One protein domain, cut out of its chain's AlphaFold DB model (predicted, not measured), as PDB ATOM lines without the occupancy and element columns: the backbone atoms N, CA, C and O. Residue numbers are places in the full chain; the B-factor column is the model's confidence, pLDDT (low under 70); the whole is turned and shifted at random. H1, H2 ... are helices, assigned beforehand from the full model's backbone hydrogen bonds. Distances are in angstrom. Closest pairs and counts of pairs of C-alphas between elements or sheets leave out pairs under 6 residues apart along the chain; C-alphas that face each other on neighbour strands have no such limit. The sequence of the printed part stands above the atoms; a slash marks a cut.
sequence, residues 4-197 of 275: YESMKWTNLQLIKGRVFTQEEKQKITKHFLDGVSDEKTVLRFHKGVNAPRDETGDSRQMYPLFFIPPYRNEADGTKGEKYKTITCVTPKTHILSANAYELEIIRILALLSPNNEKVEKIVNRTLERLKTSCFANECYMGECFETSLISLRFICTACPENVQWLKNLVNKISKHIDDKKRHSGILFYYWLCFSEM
ATOM      1  N   TYR A   4      97.771 101.433 187.083       93.56
ATOM      2  CA  TYR A   4      98.336 102.785 187.050       93.56
ATOM      3  C   TYR A   4      97.902 103.616 188.263       93.56
ATOM      4  O   TYR A   4      98.735 104.242 188.922       93.56
ATOM      5  N   GLU A   5      96.608 103.598 188.588       92.69
ATOM      6  CA  GLU A   5      96.069 104.294 189.760       92.69
ATOM      7  C   GLU A   5      96.669 103.737 191.051       92.69
ATOM      8  O   GLU A   5      97.099 104.508 191.911       92.69
ATOM      9  N   SER A   6      96.761 102.407 191.161       95.94
ATOM     10  CA  SER A   6      97.381 101.720 192.296       95.94
ATOM     11  C   SER A   6      98.855 102.107 192.432       95.94
ATOM     12  O   SER A   6      99.301 102.460 193.521       95.94
ATOM     13  N   MET A   7      99.607 102.147 191.328       96.88
ATOM     14  CA  MET A   7     101.011 102.568 191.316       96.88
ATOM     15  C   MET A   7     101.183 104.024 191.762       96.88
ATOM     16  O   MET A   7     102.049 104.311 192.594       96.88
ATOM     17  N   LYS A   8     100.347 104.945 191.268       94.88
ATOM     18  CA  LYS A   8     100.385 106.367 191.649       94.88
ATOM     19  C   LYS A   8     100.028 106.569 193.116       94.88
ATOM     20  O   LYS A   8     100.719 107.316 193.812       94.88
ATOM     21  N   TRP A   9      98.971 105.907 193.579       95.00
ATOM     22  CA  TRP A   9      98.516 106.000 194.959       95.00
ATOM     23  C   TRP A   9      99.558 105.433 195.921       95.00
ATOM     24  O   TRP A   9      99.965 106.137 196.843       95.00
ATOM     25  N   THR A  10     100.062 104.219 195.677       97.56
ATOM     26  CA  THR A  10     101.055 103.589 196.556       97.56
ATOM     27  C   THR A  10     102.343 104.404 196.609       97.56
ATOM     28  O   THR A  10     102.856 104.642 197.700       97.56
ATOM     29  N   ASN A  11     102.824 104.926 195.473       97.44
ATOM     30  CA  ASN A  11     103.959 105.854 195.464       97.44
ATOM     31  C   ASN A  11     103.707 107.084 196.345       97.44
ATOM     32  O   ASN A  11     104.558 107.430 197.158       97.44
ATOM     33  N   LEU A  12     102.543 107.730 196.221       95.62
ATOM     34  CA  LEU A  12     102.212 108.900 197.036       95.62
ATOM     35  C   LEU A  12     102.204 108.567 198.534       95.62
ATOM     36  O   LEU A  12     102.724 109.344 199.330       95.62
ATOM     37  N   GLN A  13     101.638 107.424 198.926       96.56
ATOM     38  CA  GLN A  13     101.621 106.987 200.324       96.56
ATOM     39  C   GLN A  13     103.031 106.701 200.862       96.56
ATOM     40  O   GLN A  13     103.360 107.136 201.964       96.56
ATOM     41  N   LEU A  14     103.879 106.029 200.078       97.19
ATOM     42  CA  LEU A  14     105.276 105.778 200.448       97.19
ATOM     43  C   LEU A  14     106.051 107.089 200.619       97.19
ATOM     44  O   LEU A  14     106.728 107.274 201.622       97.19
ATOM     45  N   ILE A  15     105.889 108.037 199.691       97.12
ATOM     46  CA  ILE A  15     106.573 109.339 199.739       97.12
ATOM     47  C   ILE A  15     106.116 110.170 200.946       97.12
ATOM     48  O   ILE A  15     106.927 110.879 201.545       97.12
ATOM     49  N   LYS A  16     104.846 110.045 201.352       95.50
ATOM     50  CA  LYS A  16     104.325 110.624 202.603       95.50
ATOM     51  C   LYS A  16     104.984 110.037 203.852       95.50
ATOM     52  O   LYS A  16     105.040 110.724 204.868       95.50
ATOM     53  N   GLY A  17     105.547 108.834 203.767       94.31
ATOM     54  CA  GLY A  17     106.123 108.103 204.896       94.31
ATOM     55  C   GLY A  17     105.148 107.117 205.541       94.31
ATOM     56  O   GLY A  17     105.378 106.686 206.667       94.31
ATOM     57  N   ARG A  18     104.051 106.749 204.859       95.19
ATOM     58  CA  ARG A  18     103.114 105.746 205.382       95.19
ATOM     59  C   ARG A  18     103.793 104.382 205.465       95.19
ATOM     60  O   ARG A  18     104.321 103.877 204.476       95.19
ATOM     61  N   VAL A  19     103.660 103.744 206.623       95.44
ATOM     62  CA  VAL A  19     104.011 102.337 206.821       95.44
ATOM     63  C   VAL A  19     102.777 101.480 206.548       95.44
ATOM     64  O   VAL A  19     101.756 101.627 207.213       95.44
ATOM     65  N   PHE A  20     102.860 100.600 205.550       97.69
ATOM     66  CA  PHE A  20     101.793  99.646 205.236       97.69
ATOM     67  C   PHE A  20     101.828  98.439 206.175       97.69
ATOM     68  O   PHE A  20     102.908  97.920 206.482       97.69
ATOM     69  N   THR A  21     100.654  97.947 206.572       98.12
ATOM     70  CA  THR A  21     100.535  96.676 207.302       98.12
ATOM     71  C   THR A  21     100.912  95.496 206.402       98.12
ATOM     72  O   THR A  21     100.955  95.614 205.176       98.12
ATOM     73  N   GLN A  22     101.185  94.324 206.986       97.75
ATOM     74  CA  GLN A  22     101.510  93.133 206.189       97.75
ATOM     75  C   GLN A  22     100.354  92.709 205.273       97.75
ATOM     76  O   GLN A  22     100.583  92.349 204.121       97.75
ATOM     77  N   GLU A  23      99.113  92.830 205.742       98.12
ATOM     78  CA  GLU A  23      97.927  92.548 204.933       98.12
ATOM     79  C   GLU A  23      97.813  93.516 203.741       98.12
ATOM     80  O   GLU A  23      97.546  93.097 202.614       98.12
ATOM     81  N   GLU A  24      98.069  94.812 203.953       98.12
ATOM     82  CA  GLU A  24      98.083  95.804 202.874       98.12
ATOM     83  C   GLU A  24      99.190  95.515 201.857       98.12
ATOM     84  O   GLU A  24      98.934  95.526 200.651       98.12
ATOM     85  N   LYS A  25     100.404  95.196 202.329       98.56
ATOM     86  CA  LYS A  25     101.530  94.796 201.472       98.56
ATOM     87  C   LYS A  25     101.169  93.591 200.610       98.56
ATOM     88  O   LYS A  25     101.395  93.629 199.401       98.56
ATOM     89  N   GLN A  26     100.564  92.559 201.198       98.19
ATOM     90  CA  GLN A  26     100.125  91.359 200.485       98.19
ATOM     91  C   GLN A  26      99.046  91.675 199.444       98.19
ATOM     92  O   GLN A  26      99.163  91.234 198.302       98.19
ATOM     93  N   LYS A  27      98.037  92.486 199.792       98.25
ATOM     94  CA  LYS A  27      96.975  92.906 198.860       98.25
ATOM     95  C   LYS A  27      97.531  93.689 197.670       98.25
ATOM     96  O   LYS A  27      97.208  93.369 196.529       98.25
ATOM     97  N   ILE A  28      98.392  94.676 197.926       98.44
ATOM     98  CA  ILE A  28      99.025  95.492 196.879       98.44
ATOM     99  C   ILE A  28      99.924  94.621 195.994       98.44
ATOM    100  O   ILE A  28      99.851  94.699 194.769       98.44
ATOM    101  N   THR A  29     100.738  93.758 196.606       98.50
ATOM    102  CA  THR A  29     101.636  92.844 195.887       98.50
ATOM    103  C   THR A  29     100.847  91.900 194.990       98.50
ATOM    104  O   THR A  29     101.156  91.799 193.806       98.50
ATOM    105  N   LYS A  30      99.799  91.256 195.519       98.44
ATOM    106  CA  LYS A  30      98.927  90.371 194.741       98.44
ATOM    107  C   LYS A  30      98.306  91.110 193.558       98.44
ATOM    108  O   LYS A  30      98.427  90.642 192.436       98.44
ATOM    109  N   HIS A  31      97.741  92.296 193.788       98.31
ATOM    110  CA  HIS A  31      97.139  93.103 192.727       98.31
ATOM    111  C   HIS A  31      98.111  93.401 191.574       98.31
ATOM    112  O   HIS A  31      97.736  93.268 190.412       98.31
ATOM    113  N   PHE A  32      99.367  93.754 191.869       98.50
ATOM    114  CA  PHE A  32     100.378  93.949 190.826       98.50
ATOM    115  C   PHE A  32     100.821  92.633 190.175       98.50
ATOM    116  O   PHE A  32     100.969  92.588 188.958       98.50
ATOM    117  N   LEU A  33     101.016  91.555 190.939       98.44
ATOM    118  CA  LEU A  33     101.440  90.261 190.387       98.44
ATOM    119  C   LEU A  33     100.379  89.598 189.499       98.44
ATOM    120  O   LEU A  33     100.759  88.863 188.582       98.44
ATOM    121  N   ASP A  34      99.098  89.852 189.767       97.56
ATOM    122  CA  ASP A  34      97.959  89.443 188.934       97.56
ATOM    123  C   ASP A  34      97.878  90.284 187.645       97.56
ATOM    124  O   ASP A  34      97.320  89.845 186.645       97.56
ATOM    125  N   GLY A  35      98.477  91.479 187.650       96.00
ATOM    126  CA  GLY A  35      98.542  92.408 186.521       96.00
ATOM    127  C   GLY A  35      99.745  92.235 185.589       96.00
ATOM    128  O   GLY A  35      99.961  93.076 184.714       96.00
ATOM    129  N   VAL A  36     100.563  91.197 185.787       97.62
ATOM    130  CA  VAL A  36     101.712  90.916 184.912       97.62
ATOM    131  C   VAL A  36     101.211  90.580 183.507       97.62
ATOM    132  O   VAL A  36     100.338  89.734 183.331       97.62
ATOM    133  N   SER A  37     101.777  91.246 182.503       96.25
ATOM    134  CA  SER A  37     101.422  91.059 181.100       96.25
ATOM    135  C   SER A  37     101.800  89.663 180.609       96.25
ATOM    136  O   SER A  37     102.894  89.168 180.883       96.25
ATOM    137  N   ASP A  38     100.908  89.048 179.836       94.56
ATOM    138  CA  ASP A  38     101.199  87.790 179.160       94.56
ATOM    139  C   ASP A  38     102.212  87.978 178.013       94.56
ATOM    140  O   ASP A  38     102.397  89.073 177.469       94.56
ATOM    141  N   GLU A  39     102.849  86.881 177.608       93.69
ATOM    142  CA  GLU A  39     103.878  86.877 176.565       93.69
ATOM    143  C   GLU A  39     103.375  87.432 175.222       93.69
ATOM    144  O   GLU A  39     104.089  88.183 174.553       93.69
ATOM    145  N   LYS A  40     102.128  87.137 174.830       92.94
ATOM    146  CA  LYS A  40     101.563  87.631 173.564       92.94
ATOM    147  C   LYS A  40     101.419  89.151 173.596       92.94
ATOM    148  O   LYS A  40     101.659  89.807 172.579       92.94
ATOM    149  N   THR A  41     101.039  89.709 174.741       92.19
ATOM    150  CA  THR A  41     100.937  91.153 174.970       92.19
ATOM    151  C   THR A  41     102.310  91.822 174.880       92.19
ATOM    152  O   THR A  41     102.459  92.810 174.155       92.19
ATOM    153  N   VAL A  42     103.331  91.250 175.528       92.88
ATOM    154  CA  VAL A  42     104.717  91.753 175.478       92.88
ATOM    155  C   VAL A  42     105.265  91.728 174.048       92.88
ATOM    156  O   VAL A  42     105.702  92.761 173.537       92.88
ATOM    157  N   LEU A  43     105.154  90.591 173.353       91.00
ATOM    158  CA  LEU A  43     105.625  90.436 171.972       91.00
ATOM    159  C   LEU A  43     104.920  91.397 171.008       91.00
ATOM    160  O   LEU A  43     105.557  92.005 170.141       91.00
ATOM    161  N   ARG A  44     103.602  91.574 171.162       90.75
ATOM    162  CA  ARG A  44     102.829  92.529 170.359       90.75
ATOM    163  C   ARG A  44     103.315  93.957 170.578       90.75
ATOM    164  O   ARG A  44     103.454  94.697 169.605       90.75
ATOM    165  N   PHE A  45     103.575  94.339 171.827       91.12
ATOM    166  CA  PHE A  45     104.095  95.661 172.150       91.12
ATOM    167  C   PHE A  45     105.488  95.879 171.553       91.12
ATOM    168  O   PHE A  45     105.679  96.862 170.840       91.12
ATOM    169  N   HIS A  46     106.424  94.944 171.755       91.75
ATOM    170  CA  HIS A  46     107.781  95.014 171.188       91.75
ATOM    171  C   HIS A  46     107.768  95.127 169.666       91.75
ATOM    172  O   HIS A  46     108.489  95.953 169.107       91.75
ATOM    173  N   LYS A  47     106.894  94.369 168.990       89.56
ATOM    174  CA  LYS A  47     106.676  94.510 167.546       89.56
ATOM    175  C   LYS A  47     106.159  95.905 167.187       89.56
ATOM    176  O   LYS A  47     106.635  96.494 166.227       89.56
ATOM    177  N   GLY A  48     105.206  96.440 167.951       88.19
ATOM    178  CA  GLY A  48     104.615  97.759 167.703       88.19
ATOM    179  C   GLY A  48     105.582  98.934 167.878       88.19
ATOM    180  O   GLY A  48     105.397  99.965 167.237       88.19
ATOM    181  N   VAL A  49     106.611  98.788 168.714       87.81
ATOM    182  CA  VAL A  49     107.646  99.815 168.933       87.81
ATOM    183  C   VAL A  49     108.932  99.560 168.146       87.81
ATOM    184  O   VAL A  49     109.893 100.299 168.334       87.81
ATOM    185  N   ASN A  50     108.954  98.542 167.274       86.81
ATOM    186  CA  ASN A  50     110.146  98.092 166.550       86.81
ATOM    187  C   ASN A  50     111.348  97.898 167.488       86.81
ATOM    188  O   ASN A  50     112.428  98.435 167.245       86.81
ATOM    189  N   ALA A  51     111.139  97.175 168.594       84.06
ATOM    190  CA  ALA A  51     112.208  96.896 169.543       84.06
ATOM    191  C   ALA A  51     113.406  96.235 168.826       84.06
ATOM    192  O   ALA A  51     113.172  95.335 168.007       84.06
ATOM    193  N   PRO A  52     114.654  96.660 169.119       73.44
ATOM    194  CA  PRO A  52     115.851  96.029 168.571       73.44
ATOM    195  C   PRO A  52     115.833  94.519 168.811       73.44
ATOM    196  O   PRO A  52     115.384  94.060 169.864       73.44
ATOM    197  N   ARG A  53     116.285  93.754 167.817       65.94
ATOM    198  CA  ARG A  53     116.418  92.296 167.903       65.94
ATOM    199  C   ARG A  53     117.891  91.942 167.803       65.94
ATOM    200  O   ARG A  53     118.627  92.624 167.100       65.94
ATOM    201  N   ASP A  54     118.298  90.840 168.421       59.16
ATOM    202  CA  ASP A  54     119.697  90.389 168.379       59.16
ATOM    203  C   ASP A  54     120.219  90.235 166.932       59.16
ATOM    204  O   ASP A  54     121.380  90.521 166.645       59.16
ATOM    205  N   GLU A  55     119.331  89.907 165.988       56.72
ATOM    206  CA  GLU A  55     119.602  89.815 164.546       56.72
ATOM    207  C   GLU A  55     120.059  91.140 163.896       56.72
ATOM    208  O   GLU A  55     120.695  91.116 162.846       56.72
ATOM    209  N   THR A  56     119.764  92.301 164.496       56.12
ATOM    210  CA  THR A  56     120.153  93.624 163.970       56.12
ATOM    211  C   THR A  56     121.502  94.117 164.503       56.12
ATOM    212  O   THR A  56     121.877  95.257 164.236       56.12
ATOM    213  N   GLY A  57     122.219  93.301 165.288       57.09
ATOM    214  CA  GLY A  57     123.488  93.675 165.932       57.09
ATOM    215  C   GLY A  57     123.346  94.674 167.091       57.09
ATOM    216  O   GLY A  57     124.347  95.075 167.682       57.09
ATOM    217  N   ASP A  58     122.115  95.065 167.435       65.56
ATOM    218  CA  ASP A  58     121.784  95.932 168.566       65.56
ATOM    219  C   ASP A  58     121.126  95.093 169.667       65.56
ATOM    220  O   ASP A  58     119.922  94.852 169.647       65.56
ATOM    221  N   SER A  59     121.936  94.644 170.625       71.12
ATOM    222  CA  SER A  59     121.505  93.817 171.760       71.12
ATOM    223  C   SER A  59     120.855  94.618 172.898       71.12
ATOM    224  O   SER A  59     120.575  94.074 173.972       71.12
ATOM    225  N   ARG A  60     120.626  95.929 172.717       80.25
ATOM    226  CA  ARG A  60     120.083  96.790 173.776       80.25
ATOM    227  C   ARG A  60     118.601  96.516 173.987       80.25
ATOM    228  O   ARG A  60     117.759  96.791 173.132       80.25
ATOM    229  N   GLN A  61     118.249  96.102 175.198       87.94
ATOM    230  CA  GLN A  61     116.860  95.853 175.566       87.94
ATOM    231  C   GLN A  61     116.242  97.101 176.215       87.94
ATOM    232  O   GLN A  61     116.337  97.332 177.418       87.94
ATOM    233  N   MET A  62     115.600  97.948 175.406       90.06
ATOM    234  CA  MET A  62     115.102  99.262 175.856       90.06
ATOM    235  C   MET A  62     113.666  99.272 176.414       90.06
ATOM    236  O   MET A  62     113.214 100.312 176.901       90.06
ATOM    237  N   TYR A  63     112.929  98.162 176.327       93.38
ATOM    238  CA  TYR A  63     111.482  98.136 176.573       93.38
ATOM    239  C   TYR A  63     111.061  97.181 177.707       93.38
ATOM    240  O   TYR A  63     111.770  96.211 177.991       93.38
ATOM    241  N   PRO A  64     109.896  97.429 178.345       95.50
ATOM    242  CA  PRO A  64     109.283  96.569 179.362       95.50
ATOM    243  C   PRO A  64     109.214  95.073 179.040       95.50
ATOM    244  O   PRO A  64     109.029  94.702 177.883       95.50
ATOM    245  N   LEU A  65     109.329  94.235 180.071       95.88
ATOM    246  CA  LEU A  65     109.223  92.771 180.021       95.88
ATOM    247  C   LEU A  65     107.975  92.232 180.733       95.88
ATOM    248  O   LEU A  65     107.500  91.161 180.374       95.88
ATOM    249  N   PHE A  66     107.467  92.932 181.750       98.00
ATOM    250  CA  PHE A  66     106.453  92.408 182.672       98.00
ATOM    251  C   PHE A  66     105.197  93.261 182.752       98.00
ATOM    252  O   PHE A  66     104.113  92.726 182.960       98.00
ATOM    253  N   PHE A  67     105.327  94.577 182.601       97.25
ATOM    254  CA  PHE A  67     104.199  95.496 182.723       97.25
ATOM    255  C   PHE A  67     104.131  96.383 181.487       97.25
ATOM    256  O   PHE A  67     104.815  97.402 181.384       97.25
ATOM    257  N   ILE A  68     103.301  95.976 180.529       94.19
ATOM    258  CA  ILE A  68     103.017  96.759 179.331       94.19
ATOM    259  C   ILE A  68     101.875  97.726 179.657       94.19
ATOM    260  O   ILE A  68     100.810  97.269 180.073       94.19
ATOM    261  N   PRO A  69     102.046  99.050 179.478       89.56
ATOM    262  CA  PRO A  69     100.940  99.970 179.700       89.56
ATOM    263  C   PRO A  69      99.804  99.659 178.706       89.56
ATOM    264  O   PRO A  69     100.086  99.491 177.513       89.56
ATOM    265  N   PRO A  70      98.532  99.600 179.145       81.50
ATOM    266  CA  PRO A  70      97.396  99.440 178.244       81.50
ATOM    267  C   PRO A  70      97.424 100.512 177.145       81.50
ATOM    268  O   PRO A  70      97.470 101.711 177.406       81.50
ATOM    269  N   TYR A  71      97.442 100.064 175.887       62.53
ATOM    270  CA  TYR A  71      97.532 100.932 174.705       62.53
ATOM    271  C   TYR A  71      96.159 101.462 174.251       62.53
ATOM    272  O   TYR A  71      96.071 102.405 173.459       62.53
ATOM    273  N   ARG A  72      95.074 100.853 174.737       63.12
ATOM    274  CA  ARG A  72      93.695 101.247 174.447       63.12
ATOM    275  C   ARG A  72      92.941 101.499 175.736       63.12
ATOM    276  O   ARG A  72      93.187 100.827 176.732       63.12
ATOM    277  N   ASN A  73      92.023 102.450 175.683       57.81
ATOM    278  CA  ASN A  73      91.049 102.629 176.739       57.81
ATOM    279  C   ASN A  73      90.114 101.406 176.733       57.81
ATOM    280  O   ASN A  73      89.502 101.095 175.709       57.81
ATOM    281  N   GLU A  74      90.062 100.668 177.840       52.53
ATOM    282  CA  GLU A  74      89.333  99.391 177.929       52.53
ATOM    283  C   GLU A  74      87.817  99.571 177.766       52.53
ATOM    284  O   GLU A  74      87.133  98.650 177.332       52.53
ATOM    285  N   ALA A  75      87.305 100.771 178.061       55.12
ATOM    286  CA  ALA A  75      85.882 101.086 177.994       55.12
ATOM    287  C   ALA A  75      85.358 101.344 176.569       55.12
ATOM    288  O   ALA A  75      84.197 101.058 176.294       55.12
ATOM    289  N   ASP A  76      86.179 101.895 175.668       60.31
ATOM    290  CA  ASP A  76      85.713 102.381 174.355       60.31
ATOM    291  C   ASP A  76      86.619 101.991 173.169       60.31
ATOM    292  O   ASP A  76      86.330 102.315 172.017       60.31
ATOM    293  N   GLY A  77      87.724 101.279 173.419       57.16
ATOM    294  CA  GLY A  77      88.620 100.777 172.380       57.16
ATOM    295  C   GLY A  77      89.441 101.846 171.648       57.16
ATOM    296  O   GLY A  77      90.163 101.495 170.701       57.16
ATOM    297  N   THR A  78      89.373 103.114 172.073       62.34
ATOM    298  CA  THR A  78      90.160 104.227 171.523       62.34
ATOM    299  C   THR A  78      91.618 104.172 171.987       62.34
ATOM    300  O   THR A  78      91.967 103.448 172.925       62.34
ATOM    301  N   LYS A  79      92.521 104.896 171.303       60.69
ATOM    302  CA  LYS A  79      93.924 105.013 171.742       60.69
ATOM    303  C   LYS A  79      93.954 105.695 173.110       60.69
ATOM    304  O   LYS A  79      93.571 106.853 173.219       60.69
ATOM    305  N   GLY A  80      94.431 104.971 174.122       61.69
ATOM    306  CA  GLY A  80      94.575 105.507 175.471       61.69
ATOM    307  C   GLY A  80      95.633 106.611 175.527       61.69
ATOM    308  O   GLY A  80      96.579 106.634 174.732       61.69
ATOM    309  N   GLU A  81      95.487 107.531 176.477       68.56
ATOM    310  CA  GLU A  81      96.524 108.522 176.761       68.56
ATOM    311  C   GLU A  81      97.750 107.863 177.405       68.56
ATOM    312  O   GLU A  81      97.638 106.947 178.222       68.56
ATOM    313  N   LYS A  82      98.951 108.355 177.073       80.81
ATOM    314  CA  LYS A  82     100.177 107.930 177.760       80.81
ATOM    315  C   LYS A  82     100.098 108.336 179.226       80.81
ATOM    316  O   LYS A  82      99.930 109.513 179.550       80.81
ATOM    317  N   TYR A  83     100.290 107.362 180.107       88.19
ATOM    318  CA  TYR A  83     100.318 107.605 181.540       88.19
ATOM    319  C   TYR A  83     101.438 108.564 181.939       88.19
ATOM    320  O   TYR A  83     102.579 108.445 181.491       88.19
ATOM    321  N   LYS A  84     101.099 109.524 182.803       91.12
ATOM    322  CA  LYS A  84     102.040 110.521 183.318       91.12
ATOM    323  C   LYS A  84     102.959 109.897 184.368       91.12
ATOM    324  O   LYS A  84     102.579 108.966 185.074       91.12
ATOM    325  N   THR A  85     104.153 110.458 184.535       93.31
ATOM    326  CA  THR A  85     105.068 110.039 185.607       93.31
ATOM    327  C   THR A  85     104.515 110.390 186.999       93.31
ATOM    328  O   THR A  85     103.494 111.079 187.153       93.31
ATOM    329  N   ILE A  86     105.212 109.956 188.059       94.00
ATOM    330  CA  ILE A  86     104.869 110.303 189.448       94.00
ATOM    331  C   ILE A  86     104.761 111.821 189.640       94.00
ATOM    332  O   ILE A  86     103.786 112.275 190.233       94.00
ATOM    333  N   THR A  87     105.653 112.595 189.025       93.50
ATOM    334  CA  THR A  87     105.688 114.067 189.059       93.50
ATOM    335  C   THR A  87     104.927 114.734 187.904       93.50
ATOM    336  O   THR A  87     105.202 115.878 187.537       93.50
ATOM    337  N   CYS A  88     103.958 114.021 187.322       90.38
ATOM    338  CA  CYS A  88     103.029 114.519 186.305       90.38
ATOM    339  C   CYS A  88     103.672 114.970 184.980       90.38
ATOM    340  O   CYS A  88     103.061 115.747 184.247       90.38
ATOM    341  N   VAL A  89     104.861 114.465 184.635       90.88
ATOM    342  CA  VAL A  89     105.433 114.660 183.293       90.88
ATOM    343  C   VAL A  89     104.670 113.778 182.306       90.88
ATOM    344  O   VAL A  89     104.503 112.586 182.560       90.88
ATOM    345  N   THR A  90     104.195 114.356 181.200       91.38
ATOM    346  CA  THR A  90     103.521 113.620 180.119       91.38
ATOM    347  C   THR A  90     104.559 113.063 179.142       91.38
ATOM    348  O   THR A  90     105.227 113.864 178.484       91.38
ATOM    349  N   PRO A  91     104.684 111.732 178.999       91.81
ATOM    350  CA  PRO A  91     105.621 111.142 178.053       91.81
ATOM    351  C   PRO A  91     105.232 111.402 176.595       91.81
ATOM    352  O   PRO A  91     104.072 111.266 176.201       91.81
ATOM    353  N   LYS A  92     106.225 111.698 175.761       90.62
ATOM    354  CA  LYS A  92     106.121 111.871 174.307       90.62
ATOM    355  C   LYS A  92     106.505 110.601 173.556       90.62
ATOM    356  O   LYS A  92     105.972 110.340 172.480       90.62
ATOM    357  N   THR A  93     107.336 109.750 174.138       90.38
ATOM    358  CA  THR A  93     107.870 108.513 173.559       90.38
ATOM    359  C   THR A  93     107.329 107.279 174.279       90.38
ATOM    360  O   THR A  93     106.855 107.341 175.415       90.38
ATOM    361  N   HIS A  94     107.402 106.126 173.608       90.00
ATOM    362  CA  HIS A  94     107.113 104.839 174.244       90.00
ATOM    363  C   HIS A  94     108.199 104.414 175.234       90.00
ATOM    364  O   HIS A  94     107.876 103.716 176.188       90.00
ATOM    365  N   ILE A  95     109.446 104.864 175.047       91.81
ATOM    366  CA  ILE A  95     110.563 104.552 175.950       91.81
ATOM    367  C   ILE A  95     110.237 105.055 177.355       91.81
ATOM    368  O   ILE A  95     110.150 104.245 178.274       91.81
ATOM    369  N   LEU A  96     109.958 106.352 177.513       94.00
ATOM    370  CA  LEU A  96     109.624 106.902 178.826       94.00
ATOM    371  C   LEU A  96     108.291 106.374 179.340       94.00
ATOM    372  O   LEU A  96     108.218 105.939 180.483       94.00
ATOM    373  N   SER A  97     107.242 106.372 178.511       93.44
ATOM    374  CA  SER A  97     105.910 105.952 178.961       93.44
ATOM    375  C   SER A  97     105.894 104.525 179.504       93.44
ATOM    376  O   SER A  97     105.312 104.281 180.558       93.44
ATOM    377  N   ALA A  98     106.520 103.589 178.791       94.19
ATOM    378  CA  ALA A  98     106.462 102.179 179.136       94.19
ATOM    379  C   ALA A  98     107.426 101.846 180.286       94.19
ATOM    380  O   ALA A  98     107.033 101.155 181.223       94.19
ATOM    381  N   ASN A  99     108.648 102.395 180.282       96.75
ATOM    382  CA  ASN A  99     109.586 102.180 181.389       96.75
ATOM    383  C   ASN A  99     109.131 102.875 182.681       96.75
ATOM    384  O   ASN A  99     109.293 102.300 183.749       96.75
ATOM    385  N   ALA A 100     108.514 104.062 182.612       96.75
ATOM    386  CA  ALA A 100     107.924 104.711 183.786       96.75
ATOM    387  C   ALA A 100     106.857 103.841 184.445       96.75
ATOM    388  O   ALA A 100     106.826 103.716 185.665       96.75
ATOM    389  N   TYR A 101     105.991 103.247 183.629       96.88
ATOM    390  CA  TYR A 101     104.926 102.382 184.105       96.88
ATOM    391  C   TYR A 101     105.484 101.125 184.776       96.88
ATOM    392  O   TYR A 101     105.151 100.837 185.923       96.88
ATOM    393  N   GLU A 102     106.375 100.410 184.092       98.31
ATOM    394  CA  GLU A 102     106.915  99.159 184.609       98.31
ATOM    395  C   GLU A 102     107.823  99.359 185.823       98.31
ATOM    396  O   GLU A 102     107.628  98.712 186.852       98.31
ATOM    397  N   LEU A 103     108.824 100.232 185.715       98.62
ATOM    398  CA  LEU A 103     109.855 100.349 186.744       98.62
ATOM    399  C   LEU A 103     109.274 100.857 188.065       98.62
ATOM    400  O   LEU A 103     109.713 100.415 189.121       98.62
ATOM    401  N   GLU A 104     108.255 101.718 188.030       98.44
ATOM    402  CA  GLU A 104     107.556 102.158 189.243       98.44
ATOM    403  C   GLU A 104     106.782 101.027 189.925       98.44
ATOM    404  O   GLU A 104     106.798 100.929 191.153       98.44
ATOM    405  N   ILE A 105     106.132 100.154 189.147       98.69
ATOM    406  CA  ILE A 105     105.426  98.983 189.683       98.69
ATOM    407  C   ILE A 105     106.427  98.010 190.309       98.69
ATOM    408  O   ILE A 105     106.251  97.596 191.455       98.69
ATOM    409  N   ILE A 106     107.506  97.676 189.596       98.81
ATOM    410  CA  ILE A 106     108.506  96.727 190.096       98.81
ATOM    411  C   ILE A 106     109.236  97.297 191.318       98.81
ATOM    412  O   ILE A 106     109.476  96.568 192.276       98.81
ATOM    413  N   ARG A 107     109.514  98.606 191.351       98.69
ATOM    414  CA  ARG A 107     110.068  99.276 192.537       98.69
ATOM    415  C   ARG A 107     109.162  99.103 193.760       98.69
ATOM    416  O   ARG A 107     109.653  98.797 194.842       98.69
ATOM    417  N   ILE A 108     107.845  99.266 193.601       98.69
ATOM    418  CA  ILE A 108     106.886  99.025 194.691       98.69
ATOM    419  C   ILE A 108     106.919  97.556 195.123       98.69
ATOM    420  O   ILE A 108     106.952  97.285 196.321       98.69
ATOM    421  N   LEU A 109     106.931  96.613 194.178       98.75
ATOM    422  CA  LEU A 109     107.021  95.186 194.494       98.75
ATOM    423  C   LEU A 109     108.279  94.870 195.319       98.75
ATOM    424  O   LEU A 109     108.168  94.216 196.355       98.75
ATOM    425  N   ALA A 110     109.436  95.398 194.911       98.38
ATOM    426  CA  ALA A 110     110.702  95.234 195.623       98.38
ATOM    427  C   ALA A 110     110.659  95.814 197.049       98.38
ATOM    428  O   ALA A 110     111.201  95.211 197.969       98.38
ATOM    429  N   LEU A 111     109.970  96.943 197.264       97.88
ATOM    430  CA  LEU A 111     109.812  97.537 198.598       97.88
ATOM    431  C   LEU A 111     108.857  96.763 199.508       97.88
ATOM    432  O   LEU A 111     109.085  96.671 200.714       97.88
ATOM    433  N   LEU A 112     107.735  96.285 198.967       98.12
ATOM    434  CA  LEU A 112     106.663  95.720 199.789       98.12
ATOM    435  C   LEU A 112     106.833  94.221 200.037       98.12
ATOM    436  O   LEU A 112     106.398  93.749 201.087       98.12
ATOM    437  N   SER A 113     107.462  93.499 199.107       97.62
ATOM    438  CA  SER A 113     107.604  92.039 199.150       97.62
ATOM    439  C   SER A 113     108.960  91.557 198.602       97.62
ATOM    440  O   SER A 113     108.974  90.740 197.677       97.62
ATOM    441  N   PRO A 114     110.104  92.006 199.160       96.12
ATOM    442  CA  PRO A 114     111.437  91.654 198.651       96.12
ATOM    443  C   PRO A 114     111.734  90.147 198.680       96.12
ATOM    444  O   PRO A 114     112.433  89.649 197.810       96.12
ATOM    445  N   ASN A 115     111.155  89.405 199.634       96.06
ATOM    446  CA  ASN A 115     111.400  87.966 199.812       96.06
ATOM    447  C   ASN A 115     110.420  87.074 199.022       96.06
ATOM    448  O   ASN A 115     110.345  85.871 199.256       96.06
ATOM    449  N   ASN A 116     109.588  87.649 198.150       98.12
ATOM    450  CA  ASN A 116     108.693  86.865 197.307       98.12
ATOM    451  C   ASN A 116     109.445  86.389 196.056       98.12
ATOM    452  O   ASN A 116     109.866  87.211 195.248       98.12
ATOM    453  N   GLU A 117     109.536  85.073 195.838       98.06
ATOM    454  CA  GLU A 117     110.304  84.496 194.719       98.06
ATOM    455  C   GLU A 117     109.902  85.035 193.335       98.06
ATOM    456  O   GLU A 117     110.740  85.192 192.444       98.06
ATOM    457  N   LYS A 118     108.608  85.311 193.109       98.19
ATOM    458  CA  LYS A 118     108.136  85.866 191.830       98.19
ATOM    459  C   LYS A 118     108.595  87.317 191.677       98.19
ATOM    460  O   LYS A 118     108.994  87.703 190.580       98.19
ATOM    461  N   VAL A 119     108.556  88.101 192.756       98.62
ATOM    462  CA  VAL A 119     109.072  89.479 192.779       98.62
ATOM    463  C   VAL A 119     110.573  89.491 192.519       98.62
ATOM    464  O   VAL A 119     111.013  90.224 191.640       98.62
ATOM    465  N   GLU A 120     111.340  88.641 193.198       98.31
ATOM    466  CA  GLU A 120     112.790  88.531 193.015       98.31
ATOM    467  C   GLU A 120     113.157  88.210 191.557       98.31
ATOM    468  O   GLU A 120     113.973  88.900 190.943       98.31
ATOM    469  N   LYS A 121     112.479  87.231 190.939       98.38
ATOM    470  CA  LYS A 121     112.679  86.885 189.520       98.38
ATOM    471  C   LYS A 121     112.384  88.057 188.580       98.38
ATOM    472  O   LYS A 121     113.120  88.262 187.614       98.38
ATOM    473  N   ILE A 122     111.311  88.807 188.838       98.56
ATOM    474  CA  ILE A 122     110.952  90.001 188.059       98.56
ATOM    475  C   ILE A 122     112.044  91.067 188.206       98.56
ATOM    476  O   ILE A 122     112.547  91.564 187.200       98.56
ATOM    477  N   VAL A 123     112.456  91.369 189.439       98.62
ATOM    478  CA  VAL A 123     113.494  92.364 189.745       98.62
ATOM    479  C   VAL A 123     114.812  92.016 189.054       98.62
ATOM    480  O   VAL A 123     115.343  92.849 188.321       98.62
ATOM    481  N   ASN A 124     115.298  90.782 189.207       98.19
ATOM    482  CA  ASN A 124     116.571  90.344 188.635       98.19
ATOM    483  C   ASN A 124     116.565  90.415 187.104       98.19
ATOM    484  O   ASN A 124     117.486  90.963 186.502       98.19
ATOM    485  N   ARG A 125     115.489  89.953 186.452       97.81
ATOM    486  CA  ARG A 125     115.362  90.061 184.988       97.81
ATOM    487  C   ARG A 125     115.299  91.512 184.515       97.81
ATOM    488  O   ARG A 125     115.859  91.837 183.470       97.81
ATOM    489  N   THR A 126     114.649  92.392 185.272       98.19
ATOM    490  CA  THR A 126     114.628  93.825 184.970       98.19
ATOM    491  C   THR A 126     116.007  94.462 185.148       98.19
ATOM    492  O   THR A 126     116.395  95.269 184.306       98.19
ATOM    493  N   LEU A 127     116.779  94.091 186.175       97.62
ATOM    494  CA  LEU A 127     118.155  94.565 186.361       97.62
ATOM    495  C   LEU A 127     119.066  94.135 185.205       97.62
ATOM    496  O   LEU A 127     119.757  94.986 184.646       97.62
ATOM    497  N   GLU A 128     119.018  92.865 184.789       95.69
ATOM    498  CA  GLU A 128     119.792  92.377 183.635       95.69
ATOM    499  C   GLU A 128     119.443  93.132 182.352       95.69
ATOM    500  O   GLU A 128     120.331  93.551 181.609       95.69
ATOM    501  N   ARG A 129     118.155  93.408 182.128       95.25
ATOM    502  CA  ARG A 129     117.733  94.252 181.010       95.25
ATOM    503  C   ARG A 129     118.331  95.657 181.101       95.25
ATOM    504  O   ARG A 129     118.833  96.187 180.115       95.25
ATOM    505  N   LEU A 130     118.254  96.297 182.268       95.44
ATOM    506  CA  LEU A 130     118.758  97.660 182.434       95.44
ATOM    507  C   LEU A 130     120.270  97.747 182.204       95.44
ATOM    508  O   LEU A 130     120.721  98.743 181.651       95.44
ATOM    509  N   LYS A 131     121.052  96.706 182.509       93.19
ATOM    510  CA  LYS A 131     122.488  96.685 182.177       93.19
ATOM    511  C   LYS A 131     122.760  96.861 180.682       93.19
ATOM    512  O   LYS A 131     123.792  97.423 180.337       93.19
ATOM    513  N   THR A 132     121.846  96.446 179.804       90.50
ATOM    514  CA  THR A 132     121.991  96.609 178.347       90.50
ATOM    515  C   THR A 132     121.305  97.864 177.808       90.50
ATOM    516  O   THR A 132     121.475  98.208 176.639       90.50
ATOM    517  N   SER A 133     120.529  98.589 178.619       90.38
ATOM    518  CA  SER A 133     119.773  99.746 178.143       90.38
ATOM    519  C   SER A 133     120.625 101.016 178.123       90.38
ATOM    520  O   SER A 133     121.479 101.259 178.978       90.38
ATOM    521  N   CYS A 134     120.378 101.889 177.147       87.81
ATOM    522  CA  CYS A 134     121.153 103.119 177.024       87.81
ATOM    523  C   CYS A 134     120.842 104.113 178.156       87.81
ATOM    524  O   CYS A 134     121.745 104.771 178.657       87.81
ATOM    525  N   PHE A 135     119.594 104.208 178.617       89.44
ATOM    526  CA  PHE A 135     119.188 105.161 179.657       89.44
ATOM    527  C   PHE A 135     119.647 104.760 181.067       89.44
ATOM    528  O   PHE A 135     119.692 105.617 181.946       89.44
ATOM    529  N   ALA A 136     120.027 103.503 181.295       86.12
ATOM    530  CA  ALA A 136     120.633 103.066 182.552       86.12
ATOM    531  C   ALA A 136     122.175 103.094 182.522       86.12
ATOM    532  O   ALA A 136     122.810 102.741 183.517       86.12
ATOM    533  N   ASN A 137     122.774 103.559 181.417       81.94
ATOM    534  CA  ASN A 137     124.224 103.595 181.252       81.94
ATOM    535  C   ASN A 137     124.752 104.925 180.684       81.94
ATOM    536  O   ASN A 137     125.626 105.535 181.303       81.94
ATOM    537  N   GLU A 138     124.284 105.381 179.516       69.50
ATOM    538  CA  GLU A 138     125.016 106.362 178.686       69.50
ATOM    539  C   GLU A 138     124.172 107.377 177.892       69.50
ATOM    540  O   GLU A 138     124.733 108.340 177.374       69.50
ATOM    541  N   CYS A 139     122.849 107.220 177.779       77.31
ATOM    542  CA  CYS A 139     122.032 108.067 176.905       77.31
ATOM    543  C   CYS A 139     121.171 109.068 177.673       77.31
ATOM    544  O   CYS A 139     120.291 108.696 178.444       77.31
ATOM    545  N   TYR A 140     121.370 110.346 177.356       70.75
ATOM    546  CA  TYR A 140     120.667 111.475 177.970       70.75
ATOM    547  C   TYR A 140     120.043 112.416 176.927       70.75
ATOM    548  O   TYR A 140     119.834 113.609 177.167       70.75
ATOM    549  N   MET A 141     119.763 111.867 175.745       78.00
ATOM    550  CA  MET A 141     119.093 112.559 174.651       78.00
ATOM    551  C   MET A 141     117.583 112.372 174.751       78.00
ATOM    552  O   MET A 141     117.095 111.248 174.870       78.00
ATOM    553  N   GLY A 142     116.838 113.478 174.669       83.88
ATOM    554  CA  GLY A 142     115.379 113.459 174.775       83.88
ATOM    555  C   GLY A 142     114.907 112.695 176.014       83.88
ATOM    556  O   GLY A 142     115.528 112.789 177.068       83.88
ATOM    557  N   GLU A 143     113.861 111.888 175.845       88.94
ATOM    558  CA  GLU A 143     113.207 111.158 176.938       88.94
ATOM    559  C   GLU A 143     113.986 109.962 177.507       88.94
ATOM    560  O   GLU A 143     113.572 109.374 178.511       88.94
ATOM    561  N   CYS A 144     115.143 109.619 176.926       89.56
ATOM    562  CA  CYS A 144     116.075 108.690 177.564       89.56
ATOM    563  C   CYS A 144     116.602 109.268 178.880       89.56
ATOM    564  O   CYS A 144     116.719 108.520 179.843       89.56
ATOM    565  N   PHE A 145     116.819 110.587 178.959       91.69
ATOM    566  CA  PHE A 145     117.262 111.243 180.191       91.69
ATOM    567  C   PHE A 145     116.233 111.097 181.323       91.69
ATOM    568  O   PHE A 145     116.574 110.698 182.434       91.69
ATOM    569  N   GLU A 146     114.958 111.384 181.057       93.12
ATOM    570  CA  GLU A 146     113.888 111.208 182.040       93.12
ATOM    571  C   GLU A 146     113.757 109.733 182.438       93.12
ATOM    572  O   GLU A 146     113.555 109.427 183.611       93.12
ATOM    573  N   THR A 147     113.956 108.810 181.495       95.50
ATOM    574  CA  THR A 147     113.969 107.368 181.780       95.50
ATOM    575  C   THR A 147     115.159 106.968 182.668       95.50
ATOM    576  O   THR A 147     115.019 106.079 183.512       95.50
ATOM    577  N   SER A 148     116.306 107.650 182.560       95.50
ATOM    578  CA  SER A 148     117.456 107.461 183.455       95.50
ATOM    579  C   SER A 148     117.128 107.793 184.907       95.50
ATOM    580  O   SER A 148     117.588 107.089 185.799       95.50
ATOM    581  N   LEU A 149     116.316 108.825 185.162       95.56
ATOM    582  CA  LEU A 149     115.877 109.168 186.522       95.56
ATOM    583  C   LEU A 149     115.016 108.055 187.128       95.56
ATOM    584  O   LEU A 149     115.218 107.654 188.271       95.56
ATOM    585  N   ILE A 150     114.083 107.521 186.340       97.12
ATOM    586  CA  ILE A 150     113.217 106.411 186.757       97.12
ATOM    587  C   ILE A 150     114.052 105.156 187.023       97.12
ATOM    588  O   ILE A 150     113.864 104.476 188.031       97.12
ATOM    589  N   SER A 151     115.025 104.887 186.150       97.00
ATOM    590  CA  SER A 151     115.953 103.765 186.301       97.00
ATOM    591  C   SER A 151     116.820 103.918 187.544       97.00
ATOM    592  O   SER A 151     116.947 102.964 188.300       97.00
ATOM    593  N   LEU A 152     117.353 105.116 187.808       96.75
ATOM    594  CA  LEU A 152     118.115 105.410 189.021       96.75
ATOM    595  C   LEU A 152     117.288 105.110 190.276       96.75
ATOM    596  O   LEU A 152     117.763 104.410 191.166       96.75
ATOM    597  N   ARG A 153     116.047 105.604 190.335       97.25
ATOM    598  CA  ARG A 153     115.146 105.381 191.474       97.25
ATOM    599  C   ARG A 153     114.839 103.894 191.684       97.25
ATOM    600  O   ARG A 153     114.826 103.426 192.821       97.25
ATOM    601  N   PHE A 154     114.626 103.146 190.598       98.31
ATOM    602  CA  PHE A 154     114.443 101.695 190.644       98.31
ATOM    603  C   PHE A 154     115.702 100.964 191.130       98.31
ATOM    604  O   PHE A 154     115.618 100.213 192.097       98.31
ATOM    605  N   ILE A 155     116.866 101.206 190.518       97.12
ATOM    606  CA  ILE A 155     118.132 100.534 190.868       97.12
ATOM    607  C   ILE A 155     118.497 100.815 192.325       97.12
ATOM    608  O   ILE A 155     118.909  99.909 193.039       97.12
ATOM    609  N   CYS A 156     118.260 102.038 192.800       96.50
ATOM    610  CA  CYS A 156     118.492 102.403 194.194       96.50
ATOM    611  C   CYS A 156     117.661 101.573 195.187       96.50
ATOM    612  O   CYS A 156     118.067 101.399 196.330       96.50
ATOM    613  N   THR A 157     116.499 101.077 194.759       96.94
ATOM    614  CA  THR A 157     115.650 100.185 195.558       96.94
ATOM    615  C   THR A 157     116.050  98.721 195.377       96.94
ATOM    616  O   THR A 157     116.086  97.967 196.340       96.94
ATOM    617  N   ALA A 158     116.301  98.312 194.135       96.69
ATOM    618  CA  ALA A 158     116.440  96.913 193.748       96.69
ATOM    619  C   ALA A 158     117.854  96.341 193.926       96.69
ATOM    620  O   ALA A 158     118.000  95.130 194.022       96.69
ATOM    621  N   CYS A 159     118.881  97.191 193.902       95.00
ATOM    622  CA  CYS A 159     120.290  96.802 193.976       95.00
ATOM    623  C   CYS A 159     121.117  97.925 194.650       95.00
ATOM    624  O   CYS A 159     122.031  98.487 194.030       95.00
ATOM    625  N   PRO A 160     120.762  98.344 195.886       94.19
ATOM    626  CA  PRO A 160     121.447  99.432 196.595       94.19
ATOM    627  C   PRO A 160     122.943  99.163 196.834       94.19
ATOM    628  O   PRO A 160     123.733 100.101 196.943       94.19
ATOM    629  N   GLU A 161     123.344  97.896 196.890       94.06
ATOM    630  CA  GLU A 161     124.715  97.434 197.094       94.06
ATOM    631  C   GLU A 161     125.633  97.689 195.892       94.06
ATOM    632  O   GLU A 161     126.851  97.796 196.057       94.06
ATOM    633  N   ASN A 162     125.083  97.862 194.684       94.50
ATOM    634  CA  ASN A 162     125.873  98.217 193.507       94.50
ATOM    635  C   ASN A 162     126.155  99.728 193.464       94.50
ATOM    636  O   ASN A 162     125.732 100.477 192.576       94.50
ATOM    637  N   VAL A 163     126.924 100.170 194.456       93.81
ATOM    638  CA  VAL A 163     127.294 101.568 194.683       93.81
ATOM    639  C   VAL A 163     127.980 102.180 193.460       93.81
ATOM    640  O   VAL A 163     127.761 103.353 193.159       93.81
ATOM    641  N   GLN A 164     128.790 101.410 192.729       93.56
ATOM    642  CA  GLN A 164     129.485 101.917 191.547       93.56
ATOM    643  C   GLN A 164     128.508 102.267 190.419       93.56
ATOM    644  O   GLN A 164     128.639 103.331 189.806       93.56
ATOM    645  N   TRP A 165     127.509 101.416 190.162       94.12
ATOM    646  CA  TRP A 165     126.488 101.695 189.153       94.12
ATOM    647  C   TRP A 165     125.666 102.932 189.525       94.12
ATOM    648  O   TRP A 165     125.505 103.839 188.703       94.12
ATOM    649  N   LEU A 166     125.243 103.027 190.790       94.06
ATOM    650  CA  LEU A 166     124.516 104.186 191.310       94.06
ATOM    651  C   LEU A 166     125.331 105.479 191.188       94.06
ATOM    652  O   LEU A 166     124.836 106.462 190.639       94.06
ATOM    653  N   LYS A 167     126.599 105.479 191.623       92.81
ATOM    654  CA  LYS A 167     127.495 106.644 191.508       92.81
ATOM    655  C   LYS A 167     127.670 107.083 190.056       92.81
ATOM    656  O   LYS A 167     127.579 108.278 189.764       92.81
ATOM    657  N   ASN A 168     127.880 106.134 189.144       91.56
ATOM    658  CA  ASN A 168     128.021 106.422 187.717       91.56
ATOM    659  C   ASN A 168     126.762 107.095 187.157       91.56
ATOM    660  O   ASN A 168     126.865 108.132 186.497       91.56
ATOM    661  N   LEU A 169     125.579 106.553 187.456       92.81
ATOM    662  CA  LEU A 169     124.306 107.131 187.026       92.81
ATOM    663  C   LEU A 169     124.075 108.527 187.608       92.81
ATOM    664  O   LEU A 169     123.785 109.460 186.859       92.81
ATOM    665  N   VAL A 170     124.257 108.698 188.921       92.81
ATOM    666  CA  VAL A 170     124.078 109.986 189.608       92.81
ATOM    667  C   VAL A 170     124.984 111.060 189.021       92.81
ATOM    668  O   VAL A 170     124.520 112.168 188.747       92.81
ATOM    669  N   ASN A 171     126.266 110.757 188.810       89.81
ATOM    670  CA  ASN A 171     127.227 111.730 188.292       89.81
ATOM    671  C   ASN A 171     126.877 112.174 186.872       89.81
ATOM    672  O   ASN A 171     126.887 113.371 186.575       89.81
ATOM    673  N   LYS A 172     126.508 111.227 186.006       88.62
ATOM    674  CA  LYS A 172     126.126 111.533 184.626       88.62
ATOM    675  C   LYS A 172     124.816 112.332 184.551       88.62
ATOM    676  O   LYS A 172     124.757 113.327 183.825       88.62
ATOM    677  N   ILE A 173     123.805 111.954 185.344       91.44
ATOM    678  CA  ILE A 173     122.534 112.690 185.458       91.44
ATOM    679  C   ILE A 173     122.779 114.106 185.996       91.44
ATOM    680  O   ILE A 173     122.256 115.058 185.420       91.44
ATOM    681  N   SER A 174     123.602 114.255 187.046       89.38
ATOM    682  CA  SER A 174     123.940 115.561 187.639       89.38
ATOM    683  C   SER A 174     124.483 116.516 186.581       89.38
ATOM    684  O   SER A 174     123.953 117.610 186.419       89.38
ATOM    685  N   LYS A 175     125.483 116.065 185.809       87.38
ATOM    686  CA  LYS A 175     126.086 116.855 184.728       87.38
ATOM    687  C   LYS A 175     125.023 117.348 183.737       87.38
ATOM    688  O   LYS A 175     124.952 118.529 183.432       87.38
ATOM    689  N   HIS A 176     124.128 116.460 183.310       87.12
ATOM    690  CA  HIS A 176     123.088 116.801 182.335       87.12
ATOM    691  C   HIS A 176     121.978 117.712 182.870       87.12
ATOM    692  O   HIS A 176     121.308 118.383 182.074       87.12
ATOM    693  N   ILE A 177     121.721 117.704 184.177       88.38
ATOM    694  CA  ILE A 177     120.784 118.641 184.808       88.38
ATOM    695  C   ILE A 177     121.370 120.045 184.838       88.38
ATOM    696  O   ILE A 177     120.648 120.997 184.557       88.38
ATOM    697  N   ASP A 178     122.664 120.162 185.112       83.75
ATOM    698  CA  ASP A 178     123.340 121.453 185.203       83.75
ATOM    699  C   ASP A 178     123.494 122.126 183.831       83.75
ATOM    700  O   ASP A 178     123.378 123.344 183.720       83.75
ATOM    701  N   ASP A 179     123.669 121.332 182.771       82.56
ATOM    702  CA  ASP A 179     123.903 121.839 181.415       82.56
ATOM    703  C   ASP A 179     122.661 122.490 180.766       82.56
ATOM    704  O   ASP A 179     122.783 123.238 179.793       82.56
ATOM    705  N   LYS A 180     121.439 122.176 181.228       80.75
ATOM    706  CA  LYS A 180     120.189 122.605 180.568       80.75
ATOM    707  C   LYS A 180     119.062 122.855 181.562       80.75
ATOM    708  O   LYS A 180     118.748 121.998 182.380       80.75
ATOM    709  N   LYS A 181     118.326 123.957 181.379       82.88
ATOM    710  CA  LYS A 181     117.084 124.221 182.122       82.88
ATOM    711  C   LYS A 181     116.071 123.088 181.908       82.88
ATOM    712  O   LYS A 181     115.757 122.736 180.770       82.88
ATOM    713  N   ARG A 182     115.530 122.539 183.001       85.75
ATOM    714  CA  ARG A 182     114.566 121.426 182.980       85.75
ATOM    715  C   ARG A 182     113.171 121.859 183.417       85.75
ATOM    716  O   ARG A 182     112.994 122.834 184.144       85.75
ATOM    717  N   HIS A 183     112.169 121.105 182.969       87.31
ATOM    718  CA  HIS A 183     110.805 121.228 183.473       87.31
ATOM    719  C   HIS A 183     110.767 120.893 184.973       87.31
ATOM    720  O   HIS A 183     111.449 119.969 185.417       87.31
ATOM    721  N   SER A 184     109.947 121.591 185.759       89.94
ATOM    722  CA  SER A 184     109.900 121.422 187.222       89.94
ATOM    723  C   SER A 184     109.614 119.981 187.648       89.94
ATOM    724  O   SER A 184     110.259 119.473 188.556       89.94
ATOM    725  N   GLY A 185     108.711 119.280 186.953       92.12
ATOM    726  CA  GLY A 185     108.413 117.869 187.228       92.12
ATOM    727  C   GLY A 185     109.631 116.944 187.103       92.12
ATOM    728  O   GLY A 185     109.716 115.956 187.826       92.12
ATOM    729  N   ILE A 186     110.599 117.281 186.246       92.88
ATOM    730  CA  ILE A 186     111.859 116.537 186.109       92.88
ATOM    731  C   ILE A 186     112.758 116.806 187.319       92.88
ATOM    732  O   ILE A 186     113.285 115.864 187.899       92.88
ATOM    733  N   LEU A 187     112.886 118.071 187.739       94.38
ATOM    734  CA  LEU A 187     113.668 118.447 188.924       94.38
ATOM    735  C   LEU A 187     113.109 117.810 190.201       94.38
ATOM    736  O   LEU A 187     113.858 117.219 190.971       94.38
ATOM    737  N   PHE A 188     111.786 117.830 190.387       96.81
ATOM    738  CA  PHE A 188     111.157 117.143 191.515       96.81
ATOM    739  C   PHE A 188     111.379 115.631 191.466       96.81
ATOM    740  O   PHE A 188     111.575 115.023 192.511       96.81
ATOM    741  N   TYR A 189     111.382 115.013 190.282       97.00
ATOM    742  CA  TYR A 189     111.666 113.581 190.176       97.00
ATOM    743  C   TYR A 189     113.138 113.287 190.509       97.00
ATOM    744  O   TYR A 189     113.453 112.299 191.168       97.00
ATOM    745  N   TYR A 190     114.049 114.168 190.109       96.00
ATOM    746  CA  TYR A 190     115.456 114.070 190.473       96.00
ATOM    747  C   TYR A 190     115.677 114.187 191.986       96.00
ATOM    748  O   TYR A 190     116.343 113.337 192.573       96.00
ATOM    749  N   TRP A 191     115.049 115.160 192.649       97.75
ATOM    750  CA  TRP A 191     115.077 115.250 194.111       97.75
ATOM    751  C   TRP A 191     114.406 114.051 194.782       97.75
ATOM    752  O   TRP A 191     114.921 113.553 195.776       97.75
ATOM    753  N   LEU A 192     113.321 113.520 194.211       98.19
ATOM    754  CA  LEU A 192     112.690 112.294 194.700       98.19
ATOM    755  C   LEU A 192     113.685 111.123 194.734       98.19
ATOM    756  O   LEU A 192     113.700 110.389 195.720       98.19
ATOM    757  N   CYS A 193     114.564 110.997 193.732       97.62
ATOM    758  CA  CYS A 193     115.623 109.982 193.743       97.62
ATOM    759  C   CYS A 193     116.537 110.132 194.970       97.62
ATOM    760  O   CYS A 193     116.795 109.149 195.654       97.62
ATOM    761  N   PHE A 194     116.986 111.347 195.295       97.00
ATOM    762  CA  PHE A 194     117.833 111.587 196.472       97.00
ATOM    763  C   PHE A 194     117.104 111.386 197.793       97.00
ATOM    764  O   PHE A 194     117.691 110.905 198.758       97.00
ATOM    765  N   SER A 195     115.815 111.710 197.826       96.94
ATOM    766  CA  SER A 195     114.988 111.538 199.014       96.94
ATOM    767  C   SER A 195     114.828 110.070 199.433       96.94
ATOM    768  O   SER A 195     114.604 109.788 200.607       96.94
ATOM    769  N   GLU A 196     114.994 109.135 198.494       95.56
ATOM    770  CA  GLU A 196     114.880 107.688 198.720       95.56
ATOM    771  C   GLU A 196     116.234 106.958 198.694       95.56
ATOM    772  O   GLU A 196     116.306 105.778 199.021       95.56
ATOM    773  N   MET A 197     117.315 107.649 198.328       94.94
ATOM    774  CA  MET A 197     118.658 107.077 198.207       94.94
ATOM    775  C   MET A 197     119.397 107.036 199.549       94.94
ATOM    776  O   MET A 197     119.199 107.950 200.349       94.94
TER     777      MET A 197
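Overview. This is residues 4 to 197 of the 275 residues of an uncharacterized protein of Clostridiales bacterium (UniProt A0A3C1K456). Two helices side by side, H4 and H6, make the core, and H5 joins them in a three-helix bundle; H1 and H2 pack on H4, while H7 and H8 pack on H6. H3 lies away from the other helices, and a long stretch without named elements leads from it to H4. The printed part has 194 residues, with eight named helices, H1 to H8 in chain order, and no named strand: all helix. It is compact, with a radius of gyration of the C-alphas of 16.2 A, and rounded, spanning 44 by 40 by 31 A.

Along the chain. H1, residues 4 to 16, begins at C-alpha 4 (98.336, 102.785, 187.050). H2 is residues 22 to 34 and H3 residues 39 to 48. H4, residues 94 to 112, is 27.1 A long; H5, 117 to 132, 23.5 A; H6, 143 to 158, 22.3 A; H7, 163 to 178, 22.4 A. H8, residues 184 to 196, ends at C-alpha 196 (114.880, 107.688, 198.720).

Arrangement. H4 and H6, the hubs, touch at a shallow tilt of 12 degrees, the same way, closest at the C-alphas of Leu 96 and Thr 147, 5.3 A. With H5 they form an up and down bundle, each helix running against the one before. H1 touches H4 at a steep tilt of 55 degrees; the C-alphas of Met 7 and Ile 105 are closest, 5.9 A. H2 touches H4 at 34 degrees, only just short of steep, closest at the C-alphas of Lys 25 and Leu 112, 5.5 A. H6 and H7 form a hairpin; the C-alphas of Leu 152 and Leu 169 are closest, 6.7 A. H8 touches H6, closest at the C-alphas of Arg 153 and Cys 193, 5.2 A. H3 touches no helix. Every O i to N i+4 pair is within hydrogen-bond range except in H5, 11 of 12.

Size, cuts and confidence. The C-alphas of Thr 21 and Thr 56, the farthest apart, are 47.7 A apart. The printed part has no cut; the link from H3 to H4 is long, 45 residues. pLDDT is under 70 at residues 53 to 58, 71 to 81 and 138.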